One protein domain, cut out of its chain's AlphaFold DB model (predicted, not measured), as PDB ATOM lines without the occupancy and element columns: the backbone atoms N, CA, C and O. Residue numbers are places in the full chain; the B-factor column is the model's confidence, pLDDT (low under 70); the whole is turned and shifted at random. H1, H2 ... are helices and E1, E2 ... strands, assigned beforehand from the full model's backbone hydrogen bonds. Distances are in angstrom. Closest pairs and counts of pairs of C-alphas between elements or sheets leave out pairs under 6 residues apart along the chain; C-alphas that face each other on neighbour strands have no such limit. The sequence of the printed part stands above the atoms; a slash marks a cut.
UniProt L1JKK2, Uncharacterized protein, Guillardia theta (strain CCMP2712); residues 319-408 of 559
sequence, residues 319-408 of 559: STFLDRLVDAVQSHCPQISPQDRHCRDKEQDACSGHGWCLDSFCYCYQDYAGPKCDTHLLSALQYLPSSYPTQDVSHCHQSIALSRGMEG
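This is residues 319 to 408 of the 559 residues of an uncharacterized protein of Guillardia theta (strain CCMP2712) (UniProt L1JKK2). Two helices, H1 and H2, lie side by side and run opposite ways, and the small strand hairpin of E1 and E2 packs through E2 beside residues 393 to 401 of H2, with much unnamed loop around it. The loop comes in two long stretches, residues 333 to 354 and 365 to 392. The printed part has 90 residues, in the order H1, E1, E2, H2; the sheet E1 - E2 is antiparallel and the class is mixed, helices and strands, with under half of the residues in named elements. The whole is compact, with a radius of gyration of the C-alphas of 13.2 A and spans of 36 by 32 by 26 A.

H1, residues 319 to 332, touches H2, residues 393 to 408, closest at the C-alphas of Val 326 and Ile 400, 6.0 A apart. They run opposite ways at a shallow tilt of 5 degrees. In both helices every O i to N i+4 pair is within hydrogen-bond range. E1, residues 355 to 358, and E2, residues 361 to 364, form a hairpin with a tight link, antiparallel at 149 degrees. N 356 and O 363 are 3.0 A apart, and N 363 and O 356 2.9 A, both within hydrogen-bond range. The closest C-alphas of E2 and H2 are those of Tyr 363 and Gln 398, 6.8 A apart. H1 is apart from E2, and E1 from H2. Residues 368 to 369 pair antiparallel with residues 375 to 376.

H1 begins at C-alpha 319 (110.346, 106.446, 120.298) and is 19.5 A long. E1 measures 9.6 A and E2 9.4 A. H2 measures 22.6 A and ends at C-alpha 408 (102.566, 108.644, 117.146).

The two C-alphas farthest apart, those of Thr 320 and Ser 379, are 39.2 A apart. The printed part has no cut. The links H1 to E1 and E2 to H2 are long. The mean pLDDT of the printed part is 74.1; 27 residues are under 70, among them residues 319 to 326 and 381 to 391.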
ATOM      1  N   SER A 319     110.809 105.214 119.665       53.12
ATOM      2  CA  SER A 319     110.346 106.446 120.298       53.12
ATOM      3  C   SER A 319     111.489 107.255 120.916       53.12
ATOM      4  O   SER A 319     111.570 108.427 120.616       53.12
ATOM      5  N   THR A 320     112.453 106.674 121.646       60.50
ATOM      6  CA  THR A 320     113.486 107.463 122.353       60.50
ATOM      7  C   THR A 320     114.449 108.184 121.415       60.50
ATOM      8  O   THR A 320     114.927 109.266 121.747       60.50
ATOM      9  N   PHE A 321     114.741 107.630 120.234       60.53
ATOM     10  CA  PHE A 321     115.530 108.339 119.220       60.53
ATOM     11  C   PHE A 321     114.749 109.510 118.617       60.53
ATOM     12  O   PHE A 321     115.297 110.601 118.481       60.53
ATOM     13  N   LEU A 322     113.477 109.292 118.269       59.50
ATOM     14  CA  LEU A 322     112.622 110.342 117.717       59.50
ATOM     15  C   LEU A 322     112.302 111.412 118.763       59.50
ATOM     16  O   LEU A 322     112.352 112.583 118.419       59.50
ATOM     17  N   ASP A 323     112.101 111.037 120.024       65.62
ATOM     18  CA  ASP A 323     111.958 111.943 121.164       65.62
ATOM     19  C   ASP A 323     113.214 112.813 121.303       65.62
ATOM     20  O   ASP A 323     113.117 114.035 121.325       65.62
ATOM     21  N   ARG A 324     114.416 112.215 121.274       69.00
ATOM     22  CA  ARG A 324     115.682 112.971 121.311       69.00
ATOM     23  C   ARG A 324     115.869 113.874 120.097       69.00
ATOM     24  O   ARG A 324     116.408 114.964 120.246       69.00
ATOM     25  N   LEU A 325     115.463 113.436 118.906       62.97
ATOM     26  CA  LEU A 325     115.524 114.259 117.700       62.97
ATOM     27  C   LEU A 325     114.531 115.421 117.789       62.97
ATOM     28  O   LEU A 325     114.885 116.544 117.458       62.97
ATOM     29  N   VAL A 326     113.315 115.169 118.271       67.88
ATOM     30  CA  VAL A 326     112.291 116.186 118.520       67.88
ATOM     31  C   VAL A 326     112.783 117.187 119.561       67.88
ATOM     32  O   VAL A 326     112.681 118.382 119.315       67.88
ATOM     33  N   ASP A 327     113.384 116.733 120.659       73.19
ATOM     34  CA  ASP A 327     113.962 117.586 121.701       73.19
ATOM     35  C   ASP A 327     115.181 118.373 121.190       73.19
ATOM     36  O   ASP A 327     115.345 119.560 121.490       73.19
ATOM     37  N   ALA A 328     116.030 117.752 120.367       67.56
ATOM     38  CA  ALA A 328     117.154 118.415 119.717       67.56
ATOM     39  C   ALA A 328     116.665 119.491 118.737       67.56
ATOM     40  O   ALA A 328     117.112 120.629 118.807       67.56
ATOM     41  N   VAL A 329     115.697 119.189 117.874       66.62
ATOM     42  CA  VAL A 329     115.116 120.184 116.961       66.62
ATOM     43  C   VAL A 329     114.405 121.280 117.756       66.62
ATOM     44  O   VAL A 329     114.602 122.455 117.474       66.62
ATOM     45  N   GLN A 330     113.663 120.932 118.808       74.44
ATOM     46  CA  GLN A 330     112.962 121.893 119.660       74.44
ATOM     47  C   GLN A 330     113.914 122.823 120.417       74.44
ATOM     48  O   GLN A 330     113.609 124.004 120.571       74.44
ATOM     49  N   SER A 331     115.069 122.325 120.855       75.31
ATOM     50  CA  SER A 331     116.108 123.152 121.484       75.31
ATOM     51  C   SER A 331     116.850 124.054 120.493       75.31
ATOM     52  O   SER A 331     117.390 125.077 120.911       75.31
ATOM     53  N   HIS A 332     116.834 123.722 119.198       77.75
ATOM     54  CA  HIS A 332     117.434 124.527 118.129       77.75
ATOM     55  C   HIS A 332     116.430 125.419 117.387       77.75
ATOM     56  O   HIS A 332     116.853 126.288 116.624       77.75
ATOM     57  N   CYS A 333     115.121 125.253 117.608       77.38
ATOM     58  CA  CYS A 333     114.142 126.198 117.089       77.38
ATOM     59  C   CYS A 333     114.375 127.573 117.730       77.38
ATOM     60  O   CYS A 333     114.534 127.657 118.958       77.38
ATOM     61  N   PRO A 334     114.385 128.662 116.937       77.25
ATOM     62  CA  PRO A 334     114.544 129.993 117.490       77.25
ATOM     63  C   PRO A 334     113.450 130.237 118.531       77.25
ATOM     64  O   PRO A 334     112.271 129.964 118.295       77.25
ATOM     65  N   GLN A 335     113.857 130.714 119.709       74.56
ATOM     66  CA  GLN A 335     112.919 131.000 120.786       74.56
ATOM     67  C   GLN A 335     111.906 132.033 120.311       74.56
ATOM     68  O   GLN A 335     112.260 133.057 119.725       74.56
ATOM     69  N   ILE A 336     110.641 131.760 120.599       63.59
ATOM     70  CA  ILE A 336     109.547 132.585 120.116       63.59
ATOM     71  C   ILE A 336     109.625 133.957 120.774       63.59
ATOM     72  O   ILE A 336     109.451 134.088 121.994       63.59
ATOM     73  N   SER A 337     109.814 134.993 119.958       71.25
ATOM     74  CA  SER A 337     109.645 136.361 120.423       71.25
ATOM     75  C   SER A 337     108.190 136.561 120.857       71.25
ATOM     76  O   SER A 337     107.274 136.121 120.163       71.25
ATOM     77  N   PRO A 338     107.907 137.272 121.964       73.31
ATOM     78  CA  PRO A 338     106.537 137.611 122.358       73.31
ATOM     79  C   PRO A 338     105.705 138.280 121.247       73.31
ATOM     80  O   PRO A 338     104.481 138.264 121.319       73.31
ATOM     81  N   GLN A 339     106.368 138.866 120.245       70.19
ATOM     82  CA  GLN A 339     105.765 139.504 119.071       70.19
ATOM     83  C   GLN A 339     105.246 138.496 118.027       70.19
ATOM     84  O   GLN A 339     104.303 138.818 117.307       70.19
ATOM     85  N   ASP A 340     105.794 137.279 118.007       65.81
ATOM     86  CA  ASP A 340     105.444 136.203 117.066       65.81
ATOM     87  C   ASP A 340     104.346 135.275 117.619       65.81
ATOM     88  O   ASP A 340     103.911 134.323 116.971       65.81
ATOM     89  N   ARG A 341     103.864 135.543 118.840       74.06
ATOM     90  CA  ARG A 341     102.697 134.861 119.410       74.06
ATOM     91  C   ARG A 341     101.436 135.435 118.782       74.06
ATOM     92  O   ARG A 341     100.968 136.508 119.169       74.06
ATOM     93  N   HIS A 342     100.889 134.725 117.804       72.69
ATOM     94  CA  HIS A 342      99.777 135.224 116.998       72.69
ATOM     95  C   HIS A 342      98.405 134.759 117.452       72.69
ATOM     96  O   HIS A 342      97.412 135.383 117.080       72.69
ATOM     97  N   CYS A 343      98.336 133.724 118.284       77.25
ATOM     98  CA  CYS A 343      97.070 133.239 118.797       77.25
ATOM     99  C   CYS A 343      97.123 133.007 120.308       77.25
ATOM    100  O   CYS A 343      98.178 132.787 120.897       77.25
ATOM    101  N   ARG A 344      95.968 133.116 120.961       75.75
ATOM    102  CA  ARG A 344      95.740 132.639 122.330       75.75
ATOM    103  C   ARG A 344      94.729 131.508 122.240       75.75
ATOM    104  O   ARG A 344      93.822 131.608 121.415       75.75
ATOM    105  N   ASP A 345      94.842 130.510 123.116       61.88
ATOM    106  CA  ASP A 345      94.141 129.205 123.098       61.88
ATOM    107  C   ASP A 345      92.593 129.227 123.002       61.88
ATOM    108  O   ASP A 345      91.947 128.190 123.133       61.88
ATOM    109  N   LYS A 346      91.948 130.388 122.818       59.72
ATOM    110  CA  LYS A 346      90.488 130.550 122.765       59.72
ATOM    111  C   LYS A 346      89.952 131.479 121.667       59.72
ATOM    112  O   LYS A 346      88.735 131.599 121.563       59.72
ATOM    113  N   GLU A 347      90.787 132.126 120.853       71.50
ATOM    114  CA  GLU A 347      90.295 132.920 119.713       71.50
ATOM    115  C   GLU A 347      90.242 132.057 118.448       71.50
ATOM    116  O   GLU A 347      91.269 131.778 117.833       71.50
ATOM    117  N   GLN A 348      89.030 131.640 118.062       59.34
ATOM    118  CA  GLN A 348      88.769 130.807 116.876       59.34
ATOM    119  C   GLN A 348      89.275 131.420 115.556       59.34
ATOM    120  O   GLN A 348      89.579 130.675 114.633       59.34
ATOM    121  N   ASP A 349      89.453 132.742 115.497       74.88
ATOM    122  CA  ASP A 349      89.878 133.456 114.283       74.88
ATOM    123  C   ASP A 349      91.349 133.899 114.298       74.88
ATOM    124  O   ASP A 349      91.819 134.537 113.355       74.88
ATOM    125  N   ALA A 350      92.113 133.570 115.343       83.06
ATOM    126  CA  ALA A 350      93.493 134.047 115.462       83.06
ATOM    127  C   ALA A 350      94.417 133.519 114.344       83.06
ATOM    128  O   ALA A 350      95.402 134.168 113.994       83.06
ATOM    129  N   CYS A 351      94.049 132.385 113.742       87.00
ATOM    130  CA  CYS A 351      94.755 131.739 112.634       87.00
ATOM    131  C   CYS A 351      94.018 131.881 111.303       87.00
ATOM    132  O   CYS A 351      93.988 130.942 110.512       87.00
ATOM    133  N   SER A 352      93.376 133.040 111.099       88.31
ATOM    134  CA  SER A 352      92.643 133.435 109.883       88.31
ATOM    135  C   SER A 352      91.553 132.458 109.410       88.31
ATOM    136  O   SER A 352      91.062 132.571 108.292       88.31
ATOM    137  N   GLY A 353      91.149 131.503 110.256       86.75
ATOM    138  CA  GLY A 353      90.250 130.406 109.886       86.75
ATOM    139  C   GLY A 353      90.900 129.335 108.998       86.75
ATOM    140  O   GLY A 353      90.226 128.397 108.578       86.75
ATOM    141  N   HIS A 354      92.202 129.453 108.727       88.38
ATOM    142  CA  HIS A 354      92.974 128.547 107.877       88.38
ATOM    143  C   HIS A 354      94.033 127.758 108.655       88.38
ATOM    144  O   HIS A 354      94.998 127.248 108.084       88.38
ATOM    145  N   GLY A 355      93.850 127.651 109.965       85.00
ATOM    146  CA  GLY A 355      94.701 126.881 110.848       85.00
ATOM    147  C   GLY A 355      94.122 126.790 112.251       85.00
ATOM    148  O   GLY A 355      93.078 127.376 112.543       85.00
ATOM    149  N   TRP A 356      94.814 126.086 113.139       84.56
ATOM    150  CA  TRP A 356      94.462 126.033 114.557       84.56
ATOM    151  C   TRP A 356      95.579 126.589 115.434       84.56
ATOM    152  O   TRP A 356      96.757 126.550 115.078       84.56
ATOM    153  N   CYS A 357      95.191 127.104 116.599       81.88
ATOM    154  CA  CYS A 357      96.133 127.602 117.586       81.88
ATOM    155  C   CYS A 357      96.682 126.451 118.434       81.88
ATOM    156  O   CYS A 357      95.902 125.709 119.030       81.88
ATOM    157  N   LEU A 358      98.003 126.321 118.519       77.00
ATOM    158  CA  LEU A 358      98.674 125.415 119.448       77.00
ATOM    159  C   LEU A 358      99.897 126.128 120.029       77.00
ATOM    160  O   LEU A 358     100.733 126.637 119.284       77.00
ATOM    161  N   ASP A 359      99.974 126.199 121.357       74.81
ATOM    162  CA  ASP A 359     101.053 126.859 122.108       74.81
ATOM    163  C   ASP A 359     101.302 128.327 121.711       74.81
ATOM    164  O   ASP A 359     102.413 128.839 121.815       74.81
ATOM    165  N   SER A 360     100.247 129.054 121.324       80.81
ATOM    166  CA  SER A 360     100.292 130.423 120.774       80.81
ATOM    167  C   SER A 360     100.776 130.573 119.317       80.81
ATOM    168  O   SER A 360     101.005 131.707 118.877       80.81
ATOM    169  N   PHE A 361     100.863 129.474 118.554       75.94
ATOM    170  CA  PHE A 361     101.173 129.460 117.112       75.94
ATOM    171  C   PHE A 361     100.006 129.004 116.262       75.94
ATOM    172  O   PHE A 361      99.238 128.132 116.661       75.94
ATOM    173  N   CYS A 362      99.949 129.532 115.046       81.44
ATOM    174  CA  CYS A 362      99.034 129.045 114.039       81.44
ATOM    175  C   CYS A 362      99.651 127.899 113.245       81.44
ATOM    176  O   CYS A 362     100.657 128.065 112.562       81.44
ATOM    177  N   TYR A 363      99.015 126.737 113.334       79.69
ATOM    178  CA  TYR A 363      99.290 125.583 112.493       79.69
ATOM    179  C   TYR A 363      98.376 125.636 111.284       79.69
ATOM    180  O   TYR A 363      97.165 125.481 111.422       79.69
ATOM    181  N   CYS A 364      98.959 125.873 110.117       79.94
ATOM    182  CA  CYS A 364      98.195 126.105 108.902       79.94
ATOM    183  C   CYS A 364      97.714 124.814 108.259       79.94
ATOM    184  O   CYS A 364      98.418 123.801 108.243       79.94
ATOM    185  N   TYR A 365      96.517 124.873 107.683       81.69
ATOM    186  CA  TYR A 365      96.044 123.864 106.748       81.69
ATOM    187  C   TYR A 365      96.948 123.825 105.509       81.69
ATOM    188  O   TYR A 365      97.647 124.785 105.199       81.69
ATOM    189  N   GLN A 366      96.909 122.704 104.783       72.25
ATOM    190  CA  GLN A 366      97.875 122.348 103.727       72.25
ATOM    191  C   GLN A 366      98.139 123.422 102.674       72.25
ATOM    192  O   GLN A 366      99.236 123.457 102.130       72.25
ATOM    193  N   ASP A 367      97.140 124.245 102.362       79.00
ATOM    194  CA  ASP A 367      97.214 125.211 101.267       79.00
ATOM    195  C   ASP A 367      97.591 126.618 101.740       79.00
ATOM    196  O   ASP A 367      97.716 127.529 100.922       79.00
ATOM    197  N   TYR A 368      97.782 126.796 103.047       82.81
ATOM    198  CA  TYR A 368      98.041 128.077 103.679       82.81
ATOM    199  C   TYR A 368      99.370 128.066 104.424       82.81
ATOM    200  O   TYR A 368      99.843 127.045 104.915       82.81
ATOM    201  N   ALA A 369      99.974 129.240 104.499       81.31
ATOM    202  CA  ALA A 369     101.246 129.484 105.136       81.31
ATOM    203  C   ALA A 369     101.264 130.873 105.777       81.31
ATOM    204  O   ALA A 369     100.335 131.678 105.638       81.31
ATOM    205  N   GLY A 370     102.358 131.135 106.478       77.56
ATOM    206  CA  GLY A 370     102.592 132.371 107.199       77.56
ATOM    207  C   GLY A 370     102.131 132.315 108.655       77.56
ATOM    208  O   GLY A 370     101.426 131.395 109.068       77.56
ATOM    209  N   PRO A 371     102.509 133.323 109.458       80.69
ATOM    210  CA  PRO A 371     102.392 133.261 110.917       80.69
ATOM    211  C   PRO A 371     100.946 133.192 111.434       80.69
ATOM    212  O   PRO A 371     100.712 132.817 112.581       80.69
ATOM    213  N   LYS A 372      99.976 133.565 110.588       86.94
ATOM    214  CA  LYS A 372      98.529 133.512 110.850       86.94
ATOM    215  C   LYS A 372      97.768 132.618 109.873       86.94
ATOM    216  O   LYS A 372      96.539 132.634 109.896       86.94
ATOM    217  N   CYS A 373      98.462 131.874 109.014       85.75
ATOM    218  CA  CYS A 373      97.852 131.074 107.946       85.75
ATOM    219  C   CYS A 373      97.022 131.890 106.951       85.75
ATOM    220  O   CYS A 373      96.116 131.373 106.313       85.75
ATOM    221  N   ASP A 374      97.318 133.177 106.821       88.69
ATOM    222  CA  ASP A 374      96.555 134.125 106.012       88.69
ATOM    223  C   ASP A 374      96.960 134.119 104.534       88.69
ATOM    224  O   ASP A 374      96.328 134.783 103.713       88.69
ATOM    225  N   THR A 375      97.999 133.361 104.180       84.50
ATOM    226  CA  THR A 375      98.562 133.375 102.837       84.50
ATOM    227  C   THR A 375      98.445 132.015 102.171       84.50
ATOM    228  O   THR A 375      99.014 131.038 102.640       84.50
ATOM    229  N   HIS A 376      97.764 131.939 101.029       84.56
ATOM    230  CA  HIS A 376      97.703 130.708 100.243       84.56
ATOM    231  C   HIS A 376      99.075 130.426  99.600       84.56
ATOM    232  O   HIS A 376      99.630 131.310  98.945       84.56
ATOM    233  N   LEU A 377      99.613 129.208  99.701       76.75
ATOM    234  CA  LEU A 377     100.966 128.850  99.232       76.75
ATOM    235  C   LEU A 377     101.222 129.241  97.767       76.75
ATOM    236  O   LEU A 377     102.245 129.830  97.433       76.75
ATOM    237  N   LEU A 378     100.248 128.979  96.890       78.44
ATOM    238  CA  LEU A 378     100.331 129.341  95.465       78.44
ATOM    239  C   LEU A 378     100.349 130.855  95.192       78.44
ATOM    240  O   LEU A 378     100.711 131.269  94.094       78.44
ATOM    241  N   SER A 379      99.930 131.676  96.156       80.25
ATOM    242  CA  SER A 379      99.856 133.133  96.004       80.25
ATOM    243  C   SER A 379     101.130 133.856  96.442       80.25
ATOM    244  O   SER A 379     101.343 134.998  96.042       80.25
ATOM    245  N   ALA A 380     101.997 133.198  97.215       72.00
ATOM    246  CA  ALA A 380     103.199 133.814  97.759       72.00
ATOM    247  C   ALA A 380     104.333 132.791  97.895       72.00
ATOM    248  O   ALA A 380     104.515 132.147  98.927       72.00
ATOM    249  N   LEU A 381     105.152 132.708  96.843       67.56
ATOM    250  CA  LEU A 381     106.317 131.819  96.767       67.56
ATOM    251  C   LEU A 381     107.371 132.100  97.851       67.56
ATOM    252  O   LEU A 381     108.213 131.253  98.106       67.56
ATOM    253  N   GLN A 382     107.314 133.261  98.508       65.69
ATOM    254  CA  GLN A 382     108.169 133.614  99.649       65.69
ATOM    255  C   GLN A 382     107.949 132.730 100.889       65.69
ATOM    256  O   GLN A 382     108.798 132.719 101.771       65.69
ATOM    257  N   TYR A 383     106.825 132.006 100.953       59.97
ATOM    258  CA  TYR A 383     106.545 131.003 101.984       59.97
ATOM    259  C   TYR A 383     106.892 129.578 101.541       59.97
ATOM    260  O   TYR A 383     106.715 128.637 102.310       59.97
ATOM    261  N   LEU A 384     107.407 129.395 100.318       60.88
ATOM    262  CA  LEU A 384     108.155 128.181 100.024       60.88
ATOM    263  C   LEU A 384     109.416 128.218 100.888       60.88
ATOM    264  O   LEU A 384     110.056 129.270 100.965       60.88
ATOM    265  N   PRO A 385     109.760 127.114 101.568       55.00
ATOM    266  CA  PRO A 385     110.869 127.122 102.500       55.00
ATOM    267  C   PRO A 385     112.132 127.597 101.778       55.00
ATOM    268  O   PRO A 385     112.466 127.113 100.693       55.00
ATOM    269  N   SER A 386     112.845 128.546 102.391       56.91
ATOM    270  CA  SER A 386     114.254 128.747 102.070       56.91
ATOM    271  C   SER A 386     114.985 127.414 102.280       56.91
ATOM    272  O   SER A 386     114.484 126.516 102.957       56.91
ATOM    273  N   SER A 387     116.183 127.256 101.723       54.38
ATOM    274  CA  SER A 387     116.971 126.016 101.828       54.38
ATOM    275  C   SER A 387     117.202 125.510 103.269       54.38
ATOM    276  O   SER A 387     117.649 124.380 103.440       54.38
ATOM    277  N   TYR A 388     116.875 126.305 104.298       56.66
ATOM    278  CA  TYR A 388     117.015 125.974 105.715       56.66
ATOM    279  C   TYR A 388     115.698 126.196 106.495       56.66
ATOM    280  O   TYR A 388     115.496 127.268 107.073       56.66
ATOM    281  N   PRO A 389     114.807 125.187 106.582       57.78
ATOM    282  CA  PRO A 389     113.508 125.290 107.266       57.78
ATOM    283  C   PRO A 389     113.601 125.552 108.780       57.78
ATOM    284  O   PRO A 389     112.602 125.895 109.403       57.78
ATOM    285  N   THR A 390     114.786 125.421 109.378       61.91
ATOM    286  CA  THR A 390     115.040 125.671 110.806       61.91
ATOM    287  C   THR A 390     115.212 127.150 111.159       61.91
ATOM    288  O   THR A 390     115.206 127.491 112.339       61.91
ATOM    289  N   GLN A 391     115.367 128.038 110.171       67.00
ATOM    290  CA  GLN A 391     115.528 129.478 110.419       67.00
ATOM    291  C   GLN A 391     114.192 130.200 110.646       67.00
ATOM    292  O   GLN A 391     114.167 131.248 111.288       67.00
ATOM    293  N   ASP A 392     113.087 129.641 110.148       72.56
ATOM    294  CA  ASP A 392     111.739 130.162 110.371       72.56
ATOM    295  C   ASP A 392     111.104 129.442 111.568       72.56
ATOM    296  O   ASP A 392     110.951 128.219 111.568       72.56
ATOM    297  N   VAL A 393     110.727 130.209 112.593       72.12
ATOM    298  CA  VAL A 393     110.101 129.704 113.825       72.12
ATOM    299  C   VAL A 393     108.864 128.862 113.507       72.12
ATOM    300  O   VAL A 393     108.710 127.763 114.041       72.12
ATOM    301  N   SER A 394     108.005 129.333 112.600       68.62
ATOM    302  CA  SER A 394     106.749 128.659 112.263       68.62
ATOM    303  C   SER A 394     106.991 127.310 111.586       68.62
ATOM    304  O   SER A 394     106.418 126.300 111.997       68.62
ATOM    305  N   HIS A 395     107.919 127.255 110.627       73.12
ATOM    306  CA  HIS A 395     108.304 126.015 109.954       73.12
ATOM    307  C   HIS A 395     109.026 125.046 110.891       73.12
ATOM    308  O   HIS A 395     108.780 123.840 110.827       73.12
ATOM    309  N   CYS A 396     109.863 125.550 111.802       77.25
ATOM    310  CA  CYS A 396     110.538 124.721 112.794       77.25
ATOM    311  C   CYS A 396     109.516 124.018 113.703       77.25
ATOM    312  O   CYS A 396     109.513 122.789 113.803       77.25
ATOM    313  N   HIS A 397     108.561 124.764 114.264       74.81
ATOM    314  CA  HIS A 397     107.488 124.192 115.082       74.81
ATOM    315  C   HIS A 397     106.558 123.264 114.288       74.81
ATOM    316  O   HIS A 397     106.206 122.187 114.777       74.81
ATOM    317  N   GLN A 398     106.223 123.612 113.043       76.12
ATOM    318  CA  GLN A 398     105.457 122.732 112.162       76.12
ATOM    319  C   GLN A 398     106.195 121.412 111.913       76.12
ATOM    320  O   GLN A 398     105.594 120.346 112.038       76.12
ATOM    321  N   SER A 399     107.500 121.453 111.638       77.94
ATOM    322  CA  SER A 399     108.314 120.250 111.433       77.94
ATOM    323  C   SER A 399     108.344 119.350 112.675       77.94
ATOM    324  O   SER A 399     108.240 118.127 112.546       77.94
ATOM    325  N   ILE A 400     108.381 119.939 113.878       80.12
ATOM    326  CA  ILE A 400     108.290 119.207 115.146       80.12
ATOM    327  C   ILE A 400     106.928 118.532 115.278       80.12
ATOM    328  O   ILE A 400     106.867 117.343 115.586       80.12
ATOM    329  N   ALA A 401     105.832 119.252 115.028       79.31
ATOM    330  CA  ALA A 401     104.497 118.671 115.130       79.31
ATOM    331  C   ALA A 401     104.276 117.548 114.111       79.31
ATOM    332  O   ALA A 401     103.728 116.505 114.462       79.31
ATOM    333  N   LEU A 402     104.750 117.715 112.870       82.56
ATOM    334  CA  LEU A 402     104.703 116.666 111.851       82.56
ATOM    335  C   LEU A 402     105.537 115.445 112.261       82.56
ATOM    336  O   LEU A 402     105.087 114.315 112.072       82.56
ATOM    337  N   SER A 403     106.711 115.663 112.858       82.56
ATOM    338  CA  SER A 403     107.576 114.592 113.373       82.56
ATOM    339  C   SER A 403     106.916 113.839 114.529       82.56
ATOM    340  O   SER A 403     106.871 112.611 114.508       82.56
ATOM    341  N   ARG A 404     106.307 114.553 115.485       83.00
ATOM    342  CA  ARG A 404     105.509 113.955 116.572       83.00
ATOM    343  C   ARG A 404     104.314 113.169 116.036       83.00
ATOM    344  O   ARG A 404     104.045 112.064 116.495       83.00
ATOM    345  N   GLY A 405     103.618 113.715 115.037       84.56
ATOM    346  CA  GLY A 405     102.520 113.027 114.362       84.56
ATOM    347  C   GLY A 405     102.980 111.729 113.696       84.56
ATOM    348  O   GLY A 405     102.343 110.689 113.851       84.56
ATOM    349  N   MET A 406     104.123 111.757 113.008       87.19
ATOM    350  CA  MET A 406     104.727 110.570 112.400       87.19
ATOM    351  C   MET A 406     105.135 109.528 113.445       87.19
ATOM    352  O   MET A 406     104.927 108.335 113.237       87.19
ATOM    353  N   GLU A 407     105.692 109.954 114.575       85.88
ATOM    354  CA  GLU A 407     106.090 109.057 115.656       85.88
ATOM    355  C   GLU A 407     104.873 108.388 116.313       85.88
ATOM    356  O   GLU A 407     104.839 107.162 116.446       85.88
ATOM    357  N   GLY A 408     103.836 109.167 116.641       88.00
ATOM    358  CA  GLY A 408     102.566 108.644 117.146       88.00
ATOM    359  C   GLY A 408     101.941 107.641 116.175       88.00
ATOM    360  O   GLY A 408     101.583 106.529 116.563       88.00
TER     361      GLY A 408